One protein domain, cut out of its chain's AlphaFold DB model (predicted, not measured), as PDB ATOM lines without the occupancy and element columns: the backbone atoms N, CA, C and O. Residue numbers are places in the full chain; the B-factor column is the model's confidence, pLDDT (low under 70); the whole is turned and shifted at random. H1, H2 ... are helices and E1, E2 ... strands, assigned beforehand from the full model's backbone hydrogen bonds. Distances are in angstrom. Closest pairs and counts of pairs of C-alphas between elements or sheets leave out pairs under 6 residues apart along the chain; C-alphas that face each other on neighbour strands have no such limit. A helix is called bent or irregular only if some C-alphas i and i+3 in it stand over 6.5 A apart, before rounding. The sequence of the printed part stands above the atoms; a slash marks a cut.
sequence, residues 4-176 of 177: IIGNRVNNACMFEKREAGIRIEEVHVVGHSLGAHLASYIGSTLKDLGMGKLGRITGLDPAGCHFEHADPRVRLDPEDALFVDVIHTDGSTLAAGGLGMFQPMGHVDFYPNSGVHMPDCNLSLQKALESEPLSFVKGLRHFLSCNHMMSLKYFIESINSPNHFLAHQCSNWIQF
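What this domain is: This is residues 4 to 176 of the 177 residues of the protein "Hypothetical protein" of Darwinula stevensoni (UniProt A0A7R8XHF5). A small parallel sheet of four strands, E1 to E4, has H2 lying along one face, while residues 148 to 155 of H5b pack on the other face. H1 packs on H2 with its residues 6 to 10, and far from the sheet H4 and H5a form a small head at the other end of the longest axis. The printed part has 173 residues, with six named helices and four named strands in the order H1 E1 H2 E2 E3 E4 H3 H4 H5 H6; the sheet's order is E1 E2 E3 E4, and the class is mixed, helices and strands. The whole is compact, with a radius of gyration of the C-alphas of 17.4 A and spans of 53 by 42 by 36 A.

Where its parts are: The strands are E1, residues 28 to 32, from C-alpha 28 at (11.722, 2.566, 13.903); E2, residues 54 to 60, 16.8 A long; E3, residues 81 to 87, 16.1 A; and E4, residues 108 to 110. H2, residues 34 to 48, is 21.4 A long. H1, residues 4 to 19, is 22.6 A long and begins with C-alpha 4 at (-2.954, 15.557, 12.922). H5, residues 136 to 160, was assigned as one helix by its hydrogen bonds but is bent: C-alphas 144 and 147 are 7.4 A apart. Its arms are H5a, residues 136 to 144, 12.2 A, and H5b, residues 147 to 160, 20.7 A; H5b is irregular, with C-alphas 148 and 151 6.6 A apart. The short helices are H3, residues 112 to 115, H4, residues 125 to 131, and H6, residues 173 to 176, ending with C-alpha 176 at (31.332, 8.575, 35.422).

How they stand to each other: E1 and E2 are parallel at 19 degrees, with N 31 and O 58 2.9 A apart; E2 and E3 at 13 degrees, with N 59 and O 85 at 2.9 A; E3 and E4 at 14 degrees, with N 110 and O 86 at 2.8 A, each of these within hydrogen-bond range. H2 and H5b are on opposite faces of the sheet, three layers with helices on both faces. H2, at a height of 8.7 A over the sheet, runs along the strands, at 9 degrees to E2 on the local plane; the closest C-alphas are those of Ala 36 and Gly 59, 4.7 A. E1, H2 and E2 form a strand-helix-strand unit, two parallel neighbour strands with a helix between, and its crossover is right-handed. H5b, at a height of 8.5 A, only just stands up from the sheet, rising 40.5 degrees; its closest C-alpha to E2 is Ser 151, 5.2 A from that of Leu 60. H1 touches H2 at a steep tilt of 48 degrees, the same way, closest at the C-alphas of Gly 6 and Ile 42, 5.5 A. H4 and H5a touch at a steep tilt of 59 degrees, opposite ways, closest at the C-alphas of Leu 129 and Gly 139, 4.4 A. H3 is near H5b, and H3 and H6 are close but not clearly touching, their closest C-alphas, Ser 114 and Trp 173, 5.9 A apart. Each O i to N i+4 pair is within hydrogen-bond range in H1, H2, H4 and H5a, and 8 of 10 are in H5b; H3 and H6 are too short for such a pair.

The domain as a whole: The two C-alphas farthest apart, those of Glu 19 and Gln 126, are 53.5 A apart. The printed part has no cut. The links E2 to E3, E3 to E4 and H5 to H6 are long, and residues 158 to 164, of which 158 to 160 belong to H5, stand free. The mean pLDDT of the printed part is 89.6; 18 residues are under 70, among them residues 123 to 129 and 139 to 144.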
ATOM      1  N   ILE A   4      -2.675  15.706  14.356       88.62
ATOM      2  CA  ILE A   4      -2.954  15.557  12.922       88.62
ATOM      3  C   ILE A   4      -1.773  14.871  12.239       88.62
ATOM      4  O   ILE A   4      -1.975  13.945  11.453       88.62
ATOM      5  N   ILE A   5      -0.547  15.285  12.569       88.00
ATOM      6  CA  ILE A   5       0.664  14.671  12.017       88.00
ATOM      7  C   ILE A   5       0.751  13.211  12.466       88.00
ATOM      8  O   ILE A   5       0.941  12.330  11.632       88.00
ATOM      9  N   GLY A   6       0.518  12.939  13.751       88.06
ATOM     10  CA  GLY A   6       0.560  11.579  14.295       88.06
ATOM     11  C   GLY A   6      -0.435  10.648  13.605       88.06
ATOM     12  O   GLY A   6      -0.071   9.562  13.167       88.06
ATOM     13  N   ASN A   7      -1.664  11.117  13.384       91.38
ATOM     14  CA  ASN A   7      -2.680  10.362  12.650       91.38
ATOM     15  C   ASN A   7      -2.277  10.066  11.200       91.38
ATOM     16  O   ASN A   7      -2.562   8.982  10.695       91.38
ATOM     17  N   ARG A   8      -1.589  10.995  10.524       92.50
ATOM     18  CA  ARG A   8      -1.069  10.750   9.170       92.50
ATOM     19  C   ARG A   8       0.008   9.668   9.167       92.50
ATOM     20  O   ARG A   8      -0.040   8.794   8.306       92.50
ATOM     21  N   VAL A   9       0.925   9.690  10.135       91.31
ATOM     22  CA  VAL A   9       1.969   8.658  10.254       91.31
ATOM     23  C   VAL A   9       1.362   7.296  10.597       91.31
ATOM     24  O   VAL A   9       1.713   6.300   9.970       91.31
ATOM     25  N   ASN A  10       0.383   7.250  11.504       93.12
ATOM     26  CA  ASN A  10      -0.362   6.028  11.811       93.12
ATOM     27  C   ASN A  10      -1.046   5.457  10.563       93.12
ATOM     28  O   ASN A  10      -0.925   4.266  10.286       93.12
ATOM     29  N   ASN A  11      -1.720   6.300   9.776       93.75
ATOM     30  CA  ASN A  11      -2.365   5.878   8.532       93.75
ATOM     31  C   ASN A  11      -1.370   5.295   7.525       93.75
ATOM     32  O   ASN A  11      -1.681   4.280   6.903       93.75
ATOM     33  N   ALA A  12      -0.180   5.889   7.404       92.56
ATOM     34  CA  ALA A  12       0.888   5.349   6.570       92.56
ATOM     35  C   ALA A  12       1.366   3.980   7.082       92.56
ATOM     36  O   ALA A  12       1.380   3.024   6.316       92.56
ATOM     37  N   CYS A  13       1.640   3.832   8.382       92.44
ATOM     38  CA  CYS A  13       2.047   2.544   8.965       92.44
ATOM     39  C   CYS A  13       0.990   1.450   8.746       92.44
ATOM     40  O   CYS A  13       1.309   0.306   8.429       92.44
ATOM     41  N   MET A  14      -0.291   1.802   8.891       92.25
ATOM     42  CA  MET A  14      -1.393   0.877   8.638       92.25
ATOM     43  C   MET A  14      -1.512   0.491   7.161       92.25
ATOM     44  O   MET A  14      -1.876  -0.646   6.865       92.25
ATOM     45  N   PHE A  15      -1.248   1.425   6.246       93.44
ATOM     46  CA  PHE A  15      -1.221   1.162   4.811       93.44
ATOM     47  C   PHE A  15      -0.073   0.213   4.451       93.44
ATOM     48  O   PHE A  15      -0.331  -0.848   3.894       93.44
ATOM     49  N   GLU A  16       1.153   0.521   4.873       91.75
ATOM     50  CA  GLU A  16       2.338  -0.314   4.635       91.75
ATOM     51  C   GLU A  16       2.178  -1.733   5.195       91.75
ATOM     52  O   GLU A  16       2.502  -2.720   4.536       91.75
ATOM     53  N   LYS A  17       1.588  -1.870   6.388       91.12
ATOM     54  CA  LYS A  17       1.288  -3.190   6.952       91.12
ATOM     55  C   LYS A  17       0.299  -3.993   6.102       91.12
ATOM     56  O   LYS A  17       0.444  -5.208   6.001       91.12
ATOM     57  N   ARG A  18      -0.716  -3.345   5.522       93.19
ATOM     58  CA  ARG A  18      -1.735  -4.022   4.703       93.19
ATOM     59  C   ARG A  18      -1.233  -4.363   3.304       93.19
ATOM     60  O   ARG A  18      -1.468  -5.475   2.851       93.19
ATOM     61  N   GLU A  19      -0.552  -3.427   2.654       95.25
ATOM     62  CA  GLU A  19      -0.188  -3.540   1.238       95.25
ATOM     63  C   GLU A  19       1.198  -4.156   1.027       95.25
ATOM     64  O   GLU A  19       1.388  -4.951   0.109       95.25
ATOM     65  N   ALA A  20       2.167  -3.820   1.883       93.25
ATOM     66  CA  ALA A  20       3.547  -4.296   1.780       93.25
ATOM     67  C   ALA A  20       3.877  -5.414   2.784       93.25
ATOM     68  O   ALA A  20       4.961  -5.993   2.730       93.25
ATOM     69  N   GLY A  21       2.965  -5.731   3.711       93.56
ATOM     70  CA  GLY A  21       3.174  -6.769   4.726       93.56
ATOM     71  C   GLY A  21       4.207  -6.405   5.799       93.56
ATOM     72  O   GLY A  21       4.646  -7.288   6.538       93.56
ATOM     73  N   ILE A  22       4.592  -5.127   5.902       93.50
ATOM     74  CA  ILE A  22       5.561  -4.645   6.895       93.50
ATOM     75  C   ILE A  22       4.985  -4.837   8.300       93.50
ATOM     76  O   ILE A  22       3.875  -4.387   8.611       93.50
ATOM     77  N   ARG A  23       5.729  -5.506   9.187       95.12
ATOM     78  CA  ARG A  23       5.282  -5.687  10.573       95.12
ATOM     79  C   ARG A  23       5.569  -4.404  11.355       95.12
ATOM     80  O   ARG A  23       6.614  -3.792  11.192       95.12
ATOM     81  N   ILE A  24       4.656  -3.992  12.241       96.50
ATOM     82  CA  ILE A  24       4.835  -2.759  13.041       96.50
ATOM     83  C   ILE A  24       6.098  -2.835  13.922       96.50
ATOM     84  O   ILE A  24       6.765  -1.829  14.144       96.50
ATOM     85  N   GLU A  25       6.483  -4.041  14.338       97.31
ATOM     86  CA  GLU A  25       7.736  -4.324  15.054       97.31
ATOM     87  C   GLU A  25       9.012  -4.074  14.226       97.31
ATOM     88  O   GLU A  25      10.096  -4.014  14.792       97.31
ATOM     89  N   GLU A  26       8.912  -3.920  12.902       96.75
ATOM     90  CA  GLU A  26      10.038  -3.577  12.015       96.75
ATOM     91  C   GLU A  26      10.174  -2.059  11.820       96.75
ATOM     92  O   GLU A  26      11.117  -1.591  11.185       96.75
ATOM     93  N   VAL A  27       9.241  -1.271  12.366       97.31
ATOM     94  CA  VAL A  27       9.234   0.186  12.234       97.31
ATOM     95  C   VAL A  27      10.030   0.827  13.372       97.31
ATOM     96  O   VAL A  27       9.762   0.596  14.556       97.31
ATOM     97  N   HIS A  28      10.981   1.688  12.999       98.06
ATOM     98  CA  HIS A  28      11.722   2.566  13.903       98.06
ATOM     99  C   HIS A  28      11.297   4.016  13.673       98.06
ATOM    100  O   HIS A  28      11.454   4.549  12.576       98.06
ATOM    101  N   VAL A  29      10.761   4.661  14.708       98.12
ATOM    102  CA  VAL A  29      10.404   6.082  14.669       98.12
ATOM    103  C   VAL A  29      11.451   6.895  15.425       98.12
ATOM    104  O   VAL A  29      11.730   6.637  16.591       98.12
ATOM    105  N   VAL A  30      12.015   7.907  14.769       98.31
ATOM    106  CA  VAL A  30      12.968   8.843  15.377       98.31
ATOM    107  C   VAL A  30      12.289  10.200  15.505       98.31
ATOM    108  O   VAL A  30      11.796  10.744  14.516       98.31
ATOM    109  N   GLY A  31      12.240  10.745  16.718       97.44
ATOM    110  CA  GLY A  31      11.581  12.016  17.000       97.44
ATOM    111  C   GLY A  31      12.500  12.970  17.750       97.44
ATOM    112  O   GLY A  31      12.965  12.641  18.833       97.44
ATOM    113  N   HIS A  32      12.732  14.162  17.197       96.81
ATOM    114  CA  HIS A  32      13.481  15.239  17.856       96.81
ATOM    115  C   HIS A  32      12.549  16.229  18.546       96.81
ATOM    116  O   HIS A  32      11.498  16.560  17.989       96.81
ATOM    117  N   SER A  33      12.932  16.725  19.726       94.94
ATOM    118  CA  SER A  33      12.184  17.761  20.443       94.94
ATOM    119  C   SER A  33      10.726  17.331  20.692       94.94
ATOM    120  O   SER A  33      10.459  16.231  21.178       94.94
ATOM    121  N   LEU A  34       9.747  18.156  20.304       93.75
ATOM    122  CA  LEU A  34       8.318  17.824  20.331       93.75
ATOM    123  C   LEU A  34       7.971  16.561  19.514       93.75
ATOM    124  O   LEU A  34       6.993  15.872  19.811       93.75
ATOM    125  N   GLY A  35       8.768  16.247  18.491       95.50
ATOM    126  CA  GLY A  35       8.630  15.048  17.670       95.50
ATOM    127  C   GLY A  35       8.865  13.749  18.443       95.50
ATOM    128  O   GLY A  35       8.287  12.731  18.074       95.50
ATOM    129  N   ALA A  36       9.635  13.767  19.537       97.06
ATOM    130  CA  ALA A  36       9.818  12.593  20.395       97.06
ATOM    131  C   ALA A  36       8.487  12.154  21.029       97.06
ATOM    132  O   ALA A  36       8.114  10.984  21.005       97.06
ATOM    133  N   HIS A  37       7.712  13.115  21.526       96.44
ATOM    134  CA  HIS A  37       6.389  12.846  22.082       96.44
ATOM    135  C   HIS A  37       5.364  12.507  20.990       96.44
ATOM    136  O   HIS A  37       4.434  11.739  21.221       96.44
ATOM    137  N   LEU A  38       5.542  13.029  19.772       95.94
ATOM    138  CA  LEU A  38       4.747  12.594  18.626       95.94
ATOM    139  C   LEU A  38       5.010  11.120  18.272       95.94
ATOM    140  O   LEU A  38       4.066  10.406  17.941       95.94
ATOM    141  N   ALA A  39       6.263  10.662  18.361       97.00
ATOM    142  CA  ALA A  39       6.631   9.261  18.147       97.00
ATOM    143  C   ALA A  39       5.950   8.333  19.162       97.00
ATOM    144  O   ALA A  39       5.422   7.289  18.783       97.00
ATOM    145  N   SER A  40       5.877   8.763  20.421       95.50
ATOM    146  CA  SER A  40       5.084   8.102  21.461       95.50
ATOM    147  C   SER A  40       3.604   8.008  21.097       95.50
ATOM    148  O   SER A  40       3.051   6.913  21.049       95.50
ATOM    149  N   TYR A  41       2.983   9.126  20.701       95.94
ATOM    150  CA  TYR A  41       1.584   9.136  20.263       95.94
ATOM    151  C   TYR A  41       1.314   8.195  19.076       95.94
ATOM    152  O   TYR A  41       0.248   7.582  18.995       95.94
ATOM    153  N   ILE A  42       2.267   8.063  18.149       95.75
ATOM    154  CA  ILE A  42       2.201   7.089  17.050       95.75
ATOM    155  C   ILE A  42       2.199   5.660  17.619       95.75
ATOM    156  O   ILE A  42       1.291   4.881  17.327       95.75
ATOM    157  N   GLY A  43       3.171   5.330  18.476       95.81
ATOM    158  CA  GLY A  43       3.296   4.007  19.094       95.81
ATOM    159  C   GLY A  43       2.077   3.600  19.919       95.81
ATOM    160  O   GLY A  43       1.520   2.518  19.710       95.81
ATOM    161  N   SER A  44       1.606   4.495  20.790       94.62
ATOM    162  CA  SER A  44       0.432   4.268  21.633       94.62
ATOM    163  C   SER A  44      -0.829   4.056  20.789       94.62
ATOM    164  O   SER A  44      -1.577   3.111  21.017       94.62
ATOM    165  N   THR A  45      -1.028   4.866  19.744       94.56
ATOM    166  CA  THR A  45      -2.206   4.752  18.874       94.56
ATOM    167  C   THR A  45      -2.199   3.447  18.075       94.56
ATOM    168  O   THR A  45      -3.232   2.794  17.965       94.56
ATOM    169  N   LEU A  46      -1.056   3.027  17.519       94.88
ATOM    170  CA  LEU A  46      -0.964   1.753  16.792       94.88
ATOM    171  C   LEU A  46      -1.235   0.552  17.706       94.88
ATOM    172  O   LEU A  46      -1.930  -0.384  17.297       94.88
ATOM    173  N   LYS A  47      -0.743   0.604  18.949       94.56
ATOM    174  CA  LYS A  47      -1.037  -0.392  19.985       94.56
ATOM    175  C   LYS A  47      -2.537  -0.442  20.282       94.56
ATOM    176  O   LYS A  47      -3.119  -1.525  20.224       94.56
ATOM    177  N   ASP A  48      -3.165   0.706  20.525       94.12
ATOM    178  CA  ASP A  48      -4.593   0.812  20.861       94.12
ATOM    179  C   ASP A  48      -5.509   0.356  19.713       94.12
ATOM    180  O   ASP A  48      -6.570  -0.220  19.946       94.12
ATOM    181  N   LEU A  49      -5.080   0.547  18.461       93.56
ATOM    182  CA  LEU A  49      -5.774   0.052  17.265       93.56
ATOM    183  C   LEU A  49      -5.555  -1.450  16.999       93.56
ATOM    184  O   LEU A  49      -6.030  -1.966  15.988       93.56
ATOM    185  N   GLY A  50      -4.820  -2.162  17.860       93.81
ATOM    186  CA  GLY A  50      -4.533  -3.589  17.695       93.81
ATOM    187  C   GLY A  50      -3.547  -3.900  16.564       93.81
ATOM    188  O   GLY A  50      -3.440  -5.048  16.131       93.81
ATOM    189  N   MET A  51      -2.803  -2.902  16.075       92.81
ATOM    190  CA  MET A  51      -1.838  -3.084  14.985       92.81
ATOM    191  C   MET A  51      -0.510  -3.685  15.463       92.81
ATOM    192  O   MET A  51       0.258  -4.181  14.633       92.81
ATOM    193  N   GLY A  52      -0.259  -3.694  16.773       93.62
ATOM    194  CA  GLY A  52       0.991  -4.127  17.401       93.62
ATOM    195  C   GLY A  52       1.786  -2.949  17.967       93.62
ATOM    196  O   GLY A  52       1.357  -1.801  17.871       93.62
ATOM    197  N   LYS A  53       2.944  -3.234  18.570       96.31
ATOM    198  CA  LYS A  53       3.877  -2.212  19.070       96.31
ATOM    199  C   LYS A  53       4.936  -1.883  18.022       96.31
ATOM    200  O   LYS A  53       5.371  -2.780  17.301       96.31
ATOM    201  N   LEU A  54       5.359  -0.618  17.979       98.12
ATOM    202  CA  LEU A  54       6.534  -0.201  17.211       98.12
ATOM    203  C   LEU A  54       7.768  -0.984  17.660       98.12
ATOM    204  O   LEU A  54       7.914  -1.276  18.848       98.12
ATOM    205  N   GLY A  55       8.666  -1.281  16.724       98.44
ATOM    206  CA  GLY A  55       9.933  -1.944  17.023       98.44
ATOM    207  C   GLY A  55      10.832  -1.091  17.902       98.44
ATOM    208  O   GLY A  55      11.317  -1.538  18.940       98.44
ATOM    209  N   ARG A  56      11.022   0.169  17.503       98.69
ATOM    210  CA  ARG A  56      11.873   1.106  18.234       98.69
ATOM    211  C   ARG A  56      11.347   2.532  18.160       98.69
ATOM    212  O   ARG A  56      10.874   2.966  17.109       98.69
ATOM    213  N   ILE A  57      11.500   3.276  19.249       98.75
ATOM    214  CA  ILE A  57      11.439   4.738  19.241       98.75
ATOM    215  C   ILE A  57      12.788   5.278  19.708       98.75
ATOM    216  O   ILE A  57      13.278   4.859  20.750       98.75
ATOM    217  N   THR A  58      13.358   6.231  18.969       98.75
ATOM    218  CA  THR A  58      14.481   7.035  19.470       98.75
ATOM    219  C   THR A  58      14.024   8.467  19.724       98.75
ATOM    220  O   THR A  58      13.609   9.166  18.796       98.75
ATOM    221  N   GLY A  59      14.099   8.900  20.982       98.44
ATOM    222  CA  GLY A  59      13.832  10.272  21.403       98.44
ATOM    223  C   GLY A  59      15.109  11.109  21.379       98.44
ATOM    224  O   GLY A  59      16.027  10.868  22.155       98.44
ATOM    225  N   LEU A  60      15.175  12.106  20.503       98.31
ATOM    226  CA  LEU A  60      16.313  13.019  20.404       98.31
ATOM    227  C   LEU A  60      15.975  14.311  21.148       98.31
ATOM    228  O   LEU A  60      15.223  15.142  20.645       98.31
ATOM    229  N   ASP A  61      16.509  14.434  22.357       97.69
ATOM    230  CA  ASP A  61      16.297  15.529  23.304       97.69
ATOM    231  C   ASP A  61      14.816  15.951  23.421       97.69
ATOM    232  O   ASP A  61      14.427  17.021  22.943       97.69
ATOM    233  N   PRO A  62      13.945  15.084  23.985       97.31
ATOM    234  CA  PRO A  62      12.506  15.334  24.074       97.31
ATOM    235  C   PRO A  62      12.188  16.669  24.757       97.31
ATOM    236  O   PRO A  62      12.798  17.006  25.770       97.31
ATOM    237  N   ALA A  63      11.237  17.431  24.212       94.25
ATOM    238  CA  ALA A  63      10.968  18.800  24.662       94.25
ATOM    239  C   ALA A  63      10.322  18.866  26.059       94.25
ATOM    240  O   ALA A  63       9.242  18.326  26.267       94.25
ATOM    241  N   GLY A  64      10.905  19.622  26.995       88.75
ATOM    242  CA  GLY A  64      10.394  19.719  28.371       88.75
ATOM    243  C   GLY A  64       9.138  20.562  28.540       88.75
ATOM    244  O   GLY A  64       8.269  20.239  29.354       88.75
ATOM    245  N   CYS A  65       8.990  21.621  27.744       83.31
ATOM    246  CA  CYS A  65       7.865  22.544  27.872       83.31
ATOM    247  C   CYS A  65       6.516  21.816  27.698       83.31
ATOM    248  O   CYS A  65       6.221  21.304  26.620       83.31
ATOM    249  N   HIS A  66       5.693  21.812  28.755       81.44
ATOM    250  CA  HIS A  66       4.403  21.108  28.886       81.44
ATOM    251  C   HIS A  66       4.440  19.574  29.027       81.44
ATOM    252  O   HIS A  66       3.372  18.981  29.190       81.44
ATOM    253  N   PHE A  67       5.611  18.934  29.000       83.12
ATOM    254  CA  PHE A  67       5.738  17.470  29.104       83.12
ATOM    255  C   PHE A  67       6.545  17.009  30.314       83.12
ATOM    256  O   PHE A  67       6.360  15.883  30.781       83.12
ATOM    257  N   GLU A  68       7.416  17.861  30.850       81.31
ATOM    258  CA  GLU A  68       8.162  17.558  32.066       81.31
ATOM    259  C   GLU A  68       7.207  17.276  33.231       81.31
ATOM    260  O   GLU A  68       6.261  18.026  33.479       81.31
ATOM    261  N   HIS A  69       7.408  16.130  33.888       84.75
ATOM    262  CA  HIS A  69       6.519  15.582  34.921       84.75
ATOM    263  C   HIS A  69       5.058  15.354  34.498       84.75
ATOM    264  O   HIS A  69       4.207  15.068  35.343       84.75
ATOM    265  N   ALA A  70       4.751  15.433  33.201       88.19
ATOM    266  CA  ALA A  70       3.441  15.074  32.696       88.19
ATOM    267  C   ALA A  70       3.214  13.558  32.795       88.19
ATOM    268  O   ALA A  70       4.151  12.750  32.858       88.19
ATOM    269  N   ASP A  71       1.938  13.186  32.791       89.94
ATOM    270  CA  ASP A  71       1.499  11.795  32.785       89.94
ATOM    271  C   ASP A  71       2.141  11.032  31.606       89.94
ATOM    272  O   ASP A  71       2.146  11.562  30.490       89.94
ATOM    273  N   PRO A  72       2.666   9.807  31.809       89.81
ATOM    274  CA  PRO A  72       3.227   8.979  30.739       89.81
ATOM    275  C   PRO A  72       2.355   8.894  29.483       89.81
ATOM    276  O   PRO A  72       2.874   8.875  28.379       89.81
ATOM    277  N   ARG A  73       1.022   8.957  29.622       88.31
ATOM    278  CA  ARG A  73       0.071   8.912  28.496       88.31
ATOM    279  C   ARG A  73       0.158  10.100  27.534       88.31
ATOM    280  O   ARG A  73      -0.495  10.078  26.491       88.31
ATOM    281  N   VAL A  74       0.852  11.178  27.900       88.69
ATOM    282  CA  VAL A  74       0.950  12.395  27.078       88.69
ATOM    283  C   VAL A  74       2.379  12.760  26.689       88.69
ATOM    284  O   VAL A  74       2.562  13.753  25.989       88.69
ATOM    285  N   ARG A  75       3.378  11.981  27.108       94.00
ATOM    286  CA  ARG A  75       4.801  12.194  26.812       94.00
ATOM    287  C   ARG A  75       5.428  10.893  26.317       94.00
ATOM    288  O   ARG A  75       4.773   9.868  26.304       94.00
ATOM    289  N   LEU A  76       6.703  10.951  25.944       96.88
ATOM    290  CA  LEU A  76       7.443   9.741  25.598       96.88
ATOM    291  C   LEU A  76       7.583   8.854  26.836       96.88
ATOM    292  O   LEU A  76       7.857   9.373  27.923       96.88
ATOM    293  N   ASP A  77       7.373   7.555  26.653       96.38
ATOM    294  CA  ASP A  77       7.442   6.547  27.698       96.38
ATOM    295  C   ASP A  77       7.999   5.210  27.163       96.38
ATOM    296  O   ASP A  77       7.796   4.882  25.986       96.38
ATOM    297  N   PRO A  78       8.679   4.392  27.993       97.12
ATOM    298  CA  PRO A  78       9.200   3.098  27.558       97.12
ATOM    299  C   PRO A  78       8.115   2.152  27.029       97.12
ATOM    300  O   PRO A  78       8.400   1.310  26.179       97.12
ATOM    301  N   GLU A  79       6.858   2.277  27.470       95.75
ATOM    302  CA  GLU A  79       5.790   1.383  27.017       95.75
ATOM    303  C   GLU A  79       5.349   1.588  25.555       95.75
ATOM    304  O   GLU A  79       4.667   0.705  25.007       95.75
ATOM    305  N   ASP A  80       5.743   2.699  24.924       96.44
ATOM    306  CA  ASP A  80       5.276   3.128  23.598       96.44
ATOM    307  C   ASP A  80       5.826   2.285  22.433       96.44
ATOM    308  O   ASP A  80       5.259   2.280  21.336       96.44
ATOM    309  N   ALA A  81       6.901   1.527  22.660       98.31
ATOM    310  CA  ALA A  81       7.505   0.618  21.684       98.31
ATOM    311  C   ALA A  81       8.061  -0.648  22.358       98.31
ATOM    312  O   ALA A  81       7.967  -0.819  23.573       98.31
ATOM    313  N   LEU A  82       8.610  -1.573  21.565       98.50
ATOM    314  CA  LEU A  82       9.365  -2.722  22.078       98.50
ATOM    315  C   LEU A  82      10.718  -2.296  22.660       98.50
ATOM    316  O   LEU A  82      11.197  -2.917  23.604       98.50
ATOM    317  N   PHE A  83      11.316  -1.234  22.120       98.75
ATOM    318  CA  PHE A  83      12.518  -0.609  22.658       98.75
ATOM    319  C   PHE A  83      12.451   0.909  22.480       98.75
ATOM    320  O   PHE A  83      12.017   1.410  21.445       98.75
ATOM    321  N   VAL A  84      12.875   1.649  23.498       98.75
ATOM    322  CA  VAL A  84      12.867   3.114  23.508       98.75
ATOM    323  C   VAL A  84      14.220   3.565  24.011       98.75
ATOM    324  O   VAL A  84      14.601   3.198  25.120       98.75
ATOM    325  N   ASP A  85      14.935   4.335  23.209       98.62
ATOM    326  CA  ASP A  85      16.206   4.930  23.590       98.62
ATOM    327  C   ASP A  85      16.162   6.448  23.450       98.62
ATOM    328  O   ASP A  85      15.566   6.982  22.514       98.62
ATOM    329  N   VAL A  86      16.755   7.157  24.403       98.75
ATOM    330  CA  VAL A  86      16.646   8.616  24.493       98.75
ATOM    331  C   VAL A  86      18.032   9.230  24.600       98.75
ATOM    332  O   VAL A  86      18.886   8.715  25.310       98.75
ATOM    333  N   ILE A  87      18.273  10.327  23.885       98.56
ATOM    334  CA  ILE A  87      19.520  11.098  23.957       98.56
ATOM    335  C   ILE A  87      19.194  12.475  24.526       98.56
ATOM    336  O   ILE A  87      18.504  13.251  23.873       98.56
ATOM    337  N   HIS A  88      19.717  12.784  25.710       98.19
ATOM    338  CA  HIS A  88      19.538  14.063  26.394       98.19
ATOM    339  C   HIS A  88      20.742  14.963  26.133       98.19
ATOM    340  O   HIS A  88      21.878  14.571  26.397       98.19
ATOM    341  N   THR A  89      20.516  16.163  25.615       97.00
ATOM    342  CA  THR A  89      21.588  17.125  25.320       97.00
ATOM    343  C   THR A  89      21.319  18.526  25.847       97.00
ATOM    344  O   THR A  89      22.264  19.308  25.910       97.00
ATOM    345  N   ASP A  90      20.084  18.839  26.243       95.00
ATOM    346  CA  ASP A  90      19.699  20.152  26.773       95.00
ATOM    347  C   ASP A  90      18.756  20.049  27.982       95.00
ATOM    348  O   ASP A  90      17.799  20.809  28.122       95.00
ATOM    349  N   GLY A  91      19.019  19.090  28.874       93.88
ATOM    350  CA  GLY A  91      18.196  18.807  30.054       93.88
ATOM    351  C   GLY A  91      18.340  19.812  31.206       93.88
ATOM    352  O   GLY A  91      18.151  19.440  32.361       93.88
ATOM    353  N   SER A  92      18.723  21.068  30.952       90.75
ATOM    354  CA  SER A  92      18.603  22.101  31.995       90.75
ATOM    355  C   SER A  92      17.135  22.491  32.193       90.75
ATOM    356  O   SER A  92      16.286  22.235  31.344       90.75
ATOM    357  N   THR A  93      16.803  23.117  33.325       87.25
ATOM    358  CA  THR A  93      15.426  23.583  33.539       87.25
ATOM    359  C   THR A  93      15.053  24.647  32.506       87.25
ATOM    360  O   THR A  93      15.901  25.433  32.078       87.25
ATOM    361  N   LEU A  94      13.760  24.764  32.182       81.94
ATOM    362  CA  LEU A  94      13.279  25.822  31.284       81.94
ATOM    363  C   LEU A  94      13.671  27.229  31.776       81.94
ATOM    364  O   LEU A  94      13.978  28.111  30.979       81.94
ATOM    365  N   ALA A  95      13.721  27.432  33.100       80.88
ATOM    366  CA  ALA A  95      14.173  28.682  33.715       80.88
ATOM    367  C   ALA A  95      15.677  28.957  33.505       80.88
ATOM    368  O   ALA A  95      16.082  30.117  33.474       80.88
ATOM    369  N   ALA A  96      16.489  27.908  33.347       82.94
ATOM    370  CA  ALA A  96      17.909  27.985  33.009       82.94
ATOM    371  C   ALA A  96      18.171  28.003  31.488       82.94
ATOM    372  O   ALA A  96      19.325  28.073  31.071       82.94
ATOM    373  N   GLY A  97      17.114  27.991  30.667       80.62
ATOM    374  CA  GLY A  97      17.197  28.059  29.207       80.62
ATOM    375  C   GLY A  97      17.198  26.709  28.492       80.62
ATOM    376  O   GLY A  97      17.337  26.709  27.271       80.62
ATOM    377  N   GLY A  98      17.014  25.597  29.209       87.62
ATOM    378  CA  GLY A  98      16.937  24.263  28.616       87.62
ATOM    379  C   GLY A  98      15.614  24.005  27.913       87.62
ATOM    380  O   GLY A  98      14.538  24.371  28.398       87.62
ATOM    381  N   LEU A  99      15.695  23.380  26.744       91.38
ATOM    382  CA  LEU A  99      14.544  22.983  25.939       91.38
ATOM    383  C   LEU A  99      14.221  21.495  26.090       91.38
ATOM    384  O   LEU A  99      13.069  21.108  25.874       91.38
ATOM    385  N   GLY A 100      15.216  20.679  26.440       94.00
ATOM    386  CA  GLY A 100      15.093  19.241  26.633       94.00
ATOM    387  C   GLY A 100      14.625  18.860  28.039       94.00
ATOM    388  O   GLY A 100      14.643  19.655  28.974       94.00
ATOM    389  N   MET A 101      14.195  17.614  28.196       94.25
ATOM    390  CA  MET A 101      13.872  17.010  29.492       94.25
ATOM    391  C   MET A 101      15.098  16.311  30.064       94.25
ATOM    392  O   MET A 101      15.786  15.617  29.326       94.25
ATOM    393  N   PHE A 102      15.336  16.407  31.374       95.44
ATOM    394  CA  PHE A 102      16.373  15.597  32.034       95.44
ATOM    395  C   PHE A 102      15.853  14.244  32.527       95.44
ATOM    396  O   PHE A 102      16.612  13.281  32.635       95.44
ATOM    397  N   GLN A 103      14.560  14.173  32.862       94.69
ATOM    398  CA  GLN A 103      13.964  12.962  33.422       94.69
ATOM    399  C   GLN A 103      14.127  11.771  32.457       94.69
ATOM    400  O   GLN A 103      13.885  11.945  31.258       94.69
ATOM    401  N   PRO A 104      14.490  10.576  32.955       95.88
ATOM    402  CA  PRO A 104      14.572   9.389  32.118       95.88
ATOM    403  C   PRO A 104      13.179   8.988  31.623       95.88
ATOM    404  O   PRO A 104      12.188   9.081  32.359       95.88
ATOM    405  N   MET A 105      13.095   8.567  30.364       96.50
ATOM    406  CA  MET A 105      11.847   8.152  29.715       96.50
ATOM    407  C   MET A 105      12.030   7.070  28.643       96.50
ATOM    408  O   MET A 105      11.097   6.799  27.884       96.50
ATOM    409  N   GLY A 106      13.210   6.460  28.566       97.94
ATOM    410  CA  GLY A 106      13.491   5.312  27.720       97.94
ATOM    411  C   GLY A 106      13.673   4.019  28.512       97.94
ATOM    412  O   GLY A 106      13.652   3.974  29.740       97.94
ATOM    413  N   HIS A 107      13.872   2.933  27.773       98.62
ATOM    414  CA  HIS A 107      14.533   1.746  28.311       98.62
ATOM    415  C   HIS A 107      16.021   2.029  28.560       98.62
ATOM    416  O   HIS A 107      16.619   1.452  29.467       98.62
ATOM    417  N   VAL A 108      16.613   2.898  27.732       98.12
ATOM    418  CA  VAL A 108      17.972   3.415  27.890       98.12
ATOM    419  C   VAL A 108      17.962   4.918  27.631       98.12
ATOM    420  O   VAL A 108      17.513   5.364  26.577       98.12
ATOM    421  N   ASP A 109      18.507   5.684  28.568       98.38
ATOM    422  CA  ASP A 109      18.640   7.136  28.478       98.38
ATOM    423  C   ASP A 109      20.135   7.499  28.483       98.38
ATOM    424  O   ASP A 109      20.886   7.152  29.399       98.38
ATOM    425  N   PHE A 110      20.588   8.164  27.423       98.00
ATOM    426  CA  PHE A 110      21.970   8.580  27.216       98.00
ATOM    427  C   PHE A 110      22.137  10.060  27.552       98.00
ATOM    428  O   PHE A 110      21.415  10.908  27.031       98.00
ATOM    429  N   TYR A 111      23.153  10.371  28.355       97.62
ATOM    430  CA  TYR A 111      23.474  11.729  28.804       97.62
ATOM    431  C   TYR A 111      24.902  12.116  28.380       97.62
ATOM    432  O   TYR A 111      25.792  12.222  29.230       97.62
ATOM    433  N   PRO A 112      25.180  12.272  27.069       95.88
ATOM    434  CA  PRO A 112      26.497  12.699  26.599       95.88
ATOM    435  C   PRO A 112      26.880  14.037  27.235       95.88
ATOM    436  O   PRO A 112      26.069  14.956  27.282       95.88
ATOM    437  N   ASN A 113      28.118  14.170  27.716       94.75
ATOM    438  CA  ASN A 113      28.620  15.408  28.330       94.75
ATOM    439  C   ASN A 113      27.672  15.970  29.414       94.75
ATOM    440  O   ASN A 113      27.301  17.140  29.370       94.75
ATOM    441  N   SER A 114      27.234  15.131  30.361       94.19
ATOM    442  CA  SER A 114      26.221  15.389  31.409       94.19
ATOM    443  C   SER A 114      24.769  15.532  30.946       94.19
ATOM    444  O   SER A 114      23.873  15.563  31.784       94.19
ATOM    445  N   GLY A 115      24.517  15.607  29.637       94.62
ATOM    446  CA  GLY A 115      23.186  15.806  29.063       94.62
ATOM    447  C   GLY A 115      22.618  17.222  29.215       94.62
ATOM    448  O   GLY A 115      21.443  17.438  28.935       94.62
ATOM    449  N   VAL A 116      23.441  18.180  29.655       92.31
ATOM    450  CA  VAL A 116      23.027  19.570  29.919       92.31
ATOM    451  C   VAL A 116      23.791  20.581  29.064       92.31
ATOM    452  O   VAL A 116      23.193  21.494  28.501       92.31
ATOM    453  N   HIS A 117      25.114  20.444  28.968       89.44
ATOM    454  CA  HIS A 117      25.963  21.386  28.241       89.44
ATOM    455  C   HIS A 117      26.869  20.651  27.266       89.44
ATOM    456  O   HIS A 117      27.709  19.841  27.656       89.44
ATOM    457  N   MET A 118      26.706  20.953  25.984       92.38
ATOM    458  CA  MET A 118      27.477  20.337  24.918       92.38
ATOM    459  C   MET A 118      28.742  21.155  24.629       92.38
ATOM    460  O   MET A 118      28.651  22.382  24.537       92.38
ATOM    461  N   PRO A 119      29.914  20.514  24.442       89.00
ATOM    462  CA  PRO A 119      31.196  21.213  24.288       89.00
ATOM    463  C   PRO A 119      31.220  22.282  23.185       89.00
ATOM    464  O   PRO A 119      31.819  23.344  23.362       89.00
ATOM    465  N   ASP A 120      30.519  22.040  22.077       81.25
ATOM    466  CA  ASP A 120      30.481  22.947  20.922       81.25
ATOM    467  C   ASP A 120      29.460  24.092  21.065       81.25
ATOM    468  O   ASP A 120      29.346  24.944  20.183       81.25
ATOM    469  N   CYS A 121      28.726  24.152  22.179       83.56
ATOM    470  CA  CYS A 121      27.623  25.088  22.400       83.56
ATOM    471  C   CYS A 121      27.962  26.226  23.374       83.56
ATOM    472  O   CYS A 121      27.139  26.643  24.181       83.56
ATOM    473  N   ASN A 122      29.167  26.786  23.244       70.50
ATOM    474  CA  ASN A 122      29.679  27.890  24.072       70.50
ATOM    475  C   ASN A 122      29.466  29.290  23.459       70.50
ATOM    476  O   ASN A 122      30.214  30.235  23.735       70.50
ATOM    477  N   LEU A 123      28.476  29.446  22.578       65.81
ATOM    478  CA  LEU A 123      28.163  30.745  21.986       65.81
ATOM    479  C   LEU A 123      27.548  31.651  23.049       65.81
ATOM    480  O   LEU A 123      26.538  31.302  23.640       65.81
ATOM    481  N   SER A 124      28.117  32.837  23.269       65.00
ATOM    482  CA  SER A 124      27.413  33.880  24.012       65.00
ATOM    483  C   SER A 124      26.228  34.383  23.183       65.00
ATOM    484  O   SER A 124      26.300  34.416  21.952       65.00
ATOM    485  N   LEU A 125      25.156  34.832  23.846       65.81
ATOM    486  CA  LEU A 125      23.994  35.434  23.178       65.81
ATOM    487  C   LEU A 125      24.420  36.535  22.194       65.81
ATOM    488  O   LEU A 125      23.897  36.615  21.088       65.81
ATOM    489  N   GLN A 126      25.427  37.329  22.564       65.12
ATOM    490  CA  GLN A 126      26.009  38.350  21.698       65.12
ATOM    491  C   GLN A 126      26.558  37.763  20.387       65.12
ATOM    492  O   GLN A 126      26.166  38.220  19.319       65.12
ATOM    493  N   LYS A 127      27.388  36.713  20.444       68.31
ATOM    494  CA  LYS A 127      27.950  36.070  19.243       68.31
ATOM    495  C   LYS A 127      26.875  35.413  18.375       68.31
ATOM    496  O   LYS A 127      26.964  35.449  17.152       68.31
ATOM    497  N   ALA A 128      25.848  34.831  18.992       68.88
ATOM    498  CA  ALA A 128      24.732  34.238  18.259       68.88
ATOM    499  C   ALA A 128      23.891  35.299  17.525       68.88
ATOM    500  O   ALA A 128      23.499  35.093  16.376       68.88
ATOM    501  N   LEU A 129      23.664  36.462  18.144       66.75
ATOM    502  CA  LEU A 129      22.990  37.595  17.503       66.75
ATOM    503  C   LEU A 129      23.855  38.236  16.405       66.75
ATOM    504  O   LEU A 129      23.334  38.569  15.345       66.75
ATOM    505  N   GLU A 130      25.168  38.349  16.622       72.06
ATOM    506  CA  GLU A 130      26.131  38.829  15.619       72.06
ATOM    507  C   GLU A 130      26.217  37.901  14.396       72.06
ATOM    508  O   GLU A 130      26.412  38.379  13.280       72.06
ATOM    509  N   SER A 131      26.027  36.588  14.579       68.19
ATOM    510  CA  SER A 131      26.002  35.609  13.480       68.19
ATOM    511  C   SER A 131      24.726  35.655  12.629       68.19
ATOM    512  O   SER A 131      24.723  35.192  11.490       68.19
ATOM    513  N   GLU A 132      23.652  36.253  13.149       71.88
ATOM    514  CA  GLU A 132      22.357  36.400  12.474       71.88
ATOM    515  C   GLU A 132      21.904  37.876  12.492       71.88
ATOM    516  O   GLU A 132      20.823  38.200  12.998       71.88
ATOM    517  N   PRO A 133      22.698  38.801  11.911       64.38
ATOM    518  CA  PRO A 133      22.509  40.248  12.071       64.38
ATOM    519  C   PRO A 133      21.202  40.757  11.446       64.38
ATOM    520  O   PRO A 133      20.739  41.854  11.750       64.38
ATOM    521  N   LEU A 134      20.593  39.953  10.572       68.19
ATOM    522  CA  LEU A 134      19.350  40.257   9.867       68.19
ATOM    523  C   LEU A 134      18.098  39.741  10.597       68.19
ATOM    524  O   LEU A 134      16.984  40.059  10.183       68.19
ATOM    525  N   SER A 135      18.237  38.935  11.659       74.62
ATOM    526  CA  SER A 135      17.088  38.420  12.407       74.62
ATOM    527  C   SER A 135      17.440  38.071  13.851       74.62
ATOM    528  O   SER A 135      17.928  36.982  14.155       74.62
ATOM    529  N   PHE A 136      17.061  38.966  14.763       66.69
ATOM    530  CA  PHE A 136      17.165  38.754  16.209       66.69
ATOM    531  C   PHE A 136      16.497  37.444  16.663       66.69
ATOM    532  O   PHE A 136      17.049  36.707  17.473       66.69
ATOM    533  N   VAL A 137      15.336  37.105  16.090       71.56
ATOM    534  CA  VAL A 137      14.616  35.854  16.394       71.56
ATOM    535  C   VAL A 137      15.423  34.629  15.958       71.56
ATOM    536  O   VAL A 137      15.431  33.618  16.657       71.56
ATOM    537  N   LYS A 138      16.114  34.707  14.816       70.12
ATOM    538  CA  LYS A 138      16.951  33.617  14.311       70.12
ATOM    539  C   LYS A 138      18.223  33.458  15.141       70.12
ATOM    540  O   LYS A 138      18.540  32.333  15.508       70.12
ATOM    541  N   GLY A 139      18.873  34.558  15.521       67.38
ATOM    542  CA  GLY A 139      20.017  34.535  16.437       67.38
ATOM    543  C   GLY A 139      19.654  33.992  17.823       67.38
ATOM    544  O   GLY A 139      20.361  33.142  18.357       67.38
ATOM    545  N   LEU A 140      18.496  34.381  18.372       64.44
ATOM    546  CA  LEU A 140      17.991  33.854  19.646       64.44
ATOM    547  C   LEU A 140      17.645  32.361  19.556       64.44
ATOM    548  O   LEU A 140      17.965  31.597  20.462       64.44
ATOM    549  N   ARG A 141      17.048  31.916  18.443       67.56
ATOM    550  CA  ARG A 141      16.836  30.486  18.173       67.56
ATOM    551  C   ARG A 141      18.150  29.729  18.053       67.56
ATOM    552  O   ARG A 141      18.247  28.633  18.584       67.56
ATOM    553  N   HIS A 142      19.150  30.289  17.382       68.38
ATOM    554  CA  HIS A 142      20.455  29.652  17.221       68.38
ATOM    555  C   HIS A 142      21.156  29.475  18.573       68.38
ATOM    556  O   HIS A 142      21.656  28.396  18.872       68.38
ATOM    557  N   PHE A 143      21.111  30.509  19.417       65.50
ATOM    558  CA  PHE A 143      21.628  30.458  20.781       65.50
ATOM    559  C   PHE A 143      20.929  29.386  21.630       65.50
ATOM    560  O   PHE A 143      21.595  28.521  22.189       65.50
ATOM    561  N   LEU A 144      19.593  29.406  21.685       67.50
ATOM    562  CA  LEU A 144      18.818  28.497  22.540       67.50
ATOM    563  C   LEU A 144      18.787  27.053  22.027       67.50
ATOM    564  O   LEU A 144      18.560  26.137  22.802       67.50
ATOM    565  N   SER A 145      18.994  26.827  20.728       80.75
ATOM    566  CA  SER A 145      18.855  25.490  20.142       80.75
ATOM    567  C   SER A 145      20.160  24.715  20.012       80.75
ATOM    568  O   SER A 145      20.094  23.547  19.651       80.75
ATOM    569  N   CYS A 146      21.338  25.295  20.286       88.25
ATOM    570  CA  CYS A 146      22.594  24.579  20.034       88.25
ATOM    571  C   CYS A 146      22.656  23.249  20.796       88.25
ATOM    572  O   CYS A 146      22.751  22.204  20.152       88.25
ATOM    573  N   ASN A 147      22.535  23.281  22.132       92.00
ATOM    574  CA  ASN A 147      22.510  22.071  22.964       92.00
ATOM    575  C   ASN A 147      21.390  21.133  22.503       92.00
ATOM    576  O   ASN A 147      21.633  19.955  22.253       92.00
ATOM    577  N   HIS A 148      20.199  21.685  22.271       93.62
ATOM    578  CA  HIS A 148      19.019  20.940  21.845       93.62
ATOM    579  C   HIS A 148      19.200  20.185  20.514       93.62
ATOM    580  O   HIS A 148      18.661  19.097  20.315       93.62
ATOM    581  N   MET A 149      19.987  20.740  19.589       92.12
ATOM    582  CA  MET A 149      20.269  20.159  18.273       92.12
ATOM    583  C   MET A 149      21.402  19.124  18.291       92.12
ATOM    584  O   MET A 149      21.569  18.397  17.308       92.12
ATOM    585  N   MET A 150      22.197  19.032  19.362       93.94
ATOM    586  CA  MET A 150      23.321  18.090  19.420       93.94
ATOM    587  C   MET A 150      22.870  16.632  19.473       93.94
ATOM    588  O   MET A 150      23.555  15.783  18.909       93.94
ATOM    589  N   SER A 151      21.701  16.337  20.049       95.88
ATOM    590  CA  SER A 151      21.114  14.989  20.022       95.88
ATOM    591  C   SER A 151      20.968  14.453  18.595       95.88
ATOM    592  O   SER A 151      21.338  13.314  18.315       95.88
ATOM    593  N   LEU A 152      20.522  15.302  17.662       94.31
ATOM    594  CA  LEU A 152      20.424  14.963  16.244       94.31
ATOM    595  C   LEU A 152      21.800  14.746  15.607       94.31
ATOM    596  O   LEU A 152      21.965  13.805  14.834       94.31
ATOM    597  N   LYS A 153      22.793  15.581  15.936       93.25
ATOM    598  CA  LYS A 153      24.156  15.426  15.402       93.25
ATOM    599  C   LYS A 153      24.794  14.118  15.861       93.25
ATOM    600  O   LYS A 153      25.292  13.382  15.016       93.25
ATOM    601  N   TYR A 154      24.713  13.795  17.154       94.94
ATOM    602  CA  TYR A 154      25.224  12.529  17.683       94.94
ATOM    603  C   TYR A 154      24.515  11.328  17.058       94.94
ATOM    604  O   TYR A 154      25.174  10.369  16.666       94.94
ATOM    605  N   PHE A 155      23.191  11.390  16.890       95.88
ATOM    606  CA  PHE A 155      22.446  10.319  16.231       95.88
ATOM    607  C   PHE A 155      22.900  10.109  14.779       95.88
ATOM    608  O   PHE A 155      23.201   8.984  14.386       95.88
ATOM    609  N   ILE A 156      23.025  11.184  13.991       94.12
ATOM    610  CA  ILE A 156      23.507  11.110  12.602       94.12
ATOM    611  C   ILE A 156      24.940  10.571  12.542       94.12
ATOM    612  O   ILE A 156      25.243   9.724  11.702       94.12
ATOM    613  N   GLU A 157      25.828  11.038  13.417       93.56
ATOM    614  CA  GLU A 157      27.210  10.564  13.459       93.56
ATOM    615  C   GLU A 157      27.284   9.083  13.848       93.56
ATOM    616  O   GLU A 157      28.058   8.338  13.250       93.56
ATOM    617  N   SER A 158      26.418   8.623  14.759       93.56
ATOM    618  CA  SER A 158      26.370   7.220  15.195       93.56
ATOM    619  C   SER A 158      26.010   6.241  14.075       93.56
ATOM    620  O   SER A 158      26.376   5.071  14.142       93.56
ATOM    621  N   ILE A 159      25.320   6.716  13.031       92.75
ATOM    622  CA  ILE A 159      24.983   5.923  11.842       92.75
ATOM    623  C   ILE A 159      26.172   5.849  10.876       92.75
ATOM    624  O   ILE A 159      26.373   4.833  10.215       92.75
ATOM    625  N   ASN A 160      26.938   6.935  10.761       89.44
ATOM    626  CA  ASN A 160      27.910   7.122   9.683       89.44
ATOM    627  C   ASN A 160      29.366   6.871  10.100       89.44
ATOM    628  O   ASN A 160      30.240   6.812   9.235       89.44
ATOM    629  N   SER A 161      29.648   6.760  11.398       86.12
ATOM    630  CA  SER A 161      31.008   6.644  11.919       86.12
ATOM    631  C   SER A 161      31.339   5.210  12.347       86.12
ATOM    632  O   SER A 161      30.535   4.577  13.029       86.12
ATOM    633  N   PRO A 162      32.543   4.692  12.025       73.94
ATOM    634  CA  PRO A 162      33.039   3.442  12.599       73.94
ATOM    635  C   PRO A 162      33.413   3.597  14.081       73.94
ATOM    636  O   PRO A 162      33.691   2.601  14.741       73.94
ATOM    637  N   ASN A 163      33.450   4.827  14.612       69.12
ATOM    638  CA  ASN A 163      33.618   5.063  16.038       69.12
ATOM    639  C   ASN A 163      32.283   4.830  16.739       69.12
ATOM    640  O   ASN A 163      31.324   5.581  16.570       69.12
ATOM    641  N   HIS A 164      32.235   3.780  17.550       74.06
ATOM    642  CA  HIS A 164      31.076   3.481  18.370       74.06
ATOM    643  C   HIS A 164      30.989   4.536  19.480       74.06
ATOM    644  O   HIS A 164      31.954   4.726  20.224       74.06
ATOM    645  N   PHE A 165      29.836   5.198  19.620       90.38
ATOM    646  CA  PHE A 165      29.513   6.008  20.800       90.38
ATOM    647  C   PHE A 165      29.327   5.078  22.004       90.38
ATOM    648  O   PHE A 165      28.207   4.750  22.395       90.38
ATOM    649  N   LEU A 166      30.439   4.580  22.550       92.12
ATOM    650  CA  LEU A 166      30.424   3.691  23.700       92.12
ATOM    651  C   LEU A 166      29.878   4.454  24.909       92.12
ATOM    652  O   LEU A 166      30.447   5.458  25.335       92.12
ATOM    653  N   ALA A 167      28.777   3.957  25.458       93.56
ATOM    654  CA  ALA A 167      28.172   4.485  26.667       93.56
ATOM    655  C   ALA A 167      28.449   3.552  27.847       93.56
ATOM    656  O   ALA A 167      28.446   2.328  27.704       93.56
ATOM    657  N   HIS A 168      28.641   4.140  29.026       94.62
ATOM    658  CA  HIS A 168      28.828   3.410  30.273       94.62
ATOM    659  C   HIS A 168      27.620   3.612  31.179       94.62
ATOM    660  O   HIS A 168      27.196   4.740  31.424       94.62
ATOM    661  N   GLN A 169      27.080   2.514  31.705       96.12
ATOM    662  CA  GLN A 169      26.048   2.585  32.729       96.12
ATOM    663  C   GLN A 169      26.659   3.152  34.014       96.12
ATOM    664  O   GLN A 169      27.635   2.615  34.533       96.12
ATOM    665  N   CYS A 170      26.082   4.234  34.528       94.81
ATOM    666  CA  CYS A 170      26.499   4.904  35.757       94.81
ATOM    667  C   CYS A 170      25.261   5.418  36.497       94.81
ATOM    668  O   CYS A 170      24.228   5.667  35.878       94.81
ATOM    669  N   SER A 171      25.351   5.582  37.821       93.56
ATOM    670  CA  SER A 171      24.213   6.094  38.602       93.56
ATOM    671  C   SER A 171      24.035   7.612  38.475       93.56
ATOM    672  O   SER A 171      22.944   8.127  38.697       93.56
ATOM    673  N   ASN A 172      25.109   8.334  38.143       91.44
ATOM    674  CA  ASN A 172      25.118   9.769  37.884       91.44
ATOM    675  C   ASN A 172      26.418  10.175  37.171       91.44
ATOM    676  O   ASN A 172      27.360   9.387  37.077       91.44
ATOM    677  N   TRP A 173      26.468  11.428  36.718       90.50
ATOM    678  CA  TRP A 173      27.617  11.988  36.005       90.50
ATOM    679  C   TRP A 173      28.900  12.053  36.849       90.50
ATOM    680  O   TRP A 173      29.974  11.788  36.328       90.50
ATOM    681  N   ILE A 174      28.802  12.341  38.153       90.31
ATOM    682  CA  ILE A 174      29.975  12.469  39.040       90.31
ATOM    683  C   ILE A 174      30.716  11.133  39.176       90.31
ATOM    684  O   ILE A 174      31.930  11.123  39.298       90.31
ATOM    685  N   GLN A 175      30.003  10.005  39.160       89.50
ATOM    686  CA  GLN A 175      30.634   8.678  39.196       89.50
ATOM    687  C   GLN A 175      31.245   8.250  37.858       89.50
ATOM    688  O   GLN A 175      32.045   7.318  37.834       89.50
ATOM    689  N   PHE A 176      30.827   8.874  36.757       90.75
ATOM    690  CA  PHE A 176      31.332   8.575  35.422       90.75
ATOM    691  C   PHE A 176      32.675   9.268  35.136       90.75
ATOM    692  O   PHE A 176      33.514   8.692  34.444       90.75
TER     693      PHE A 176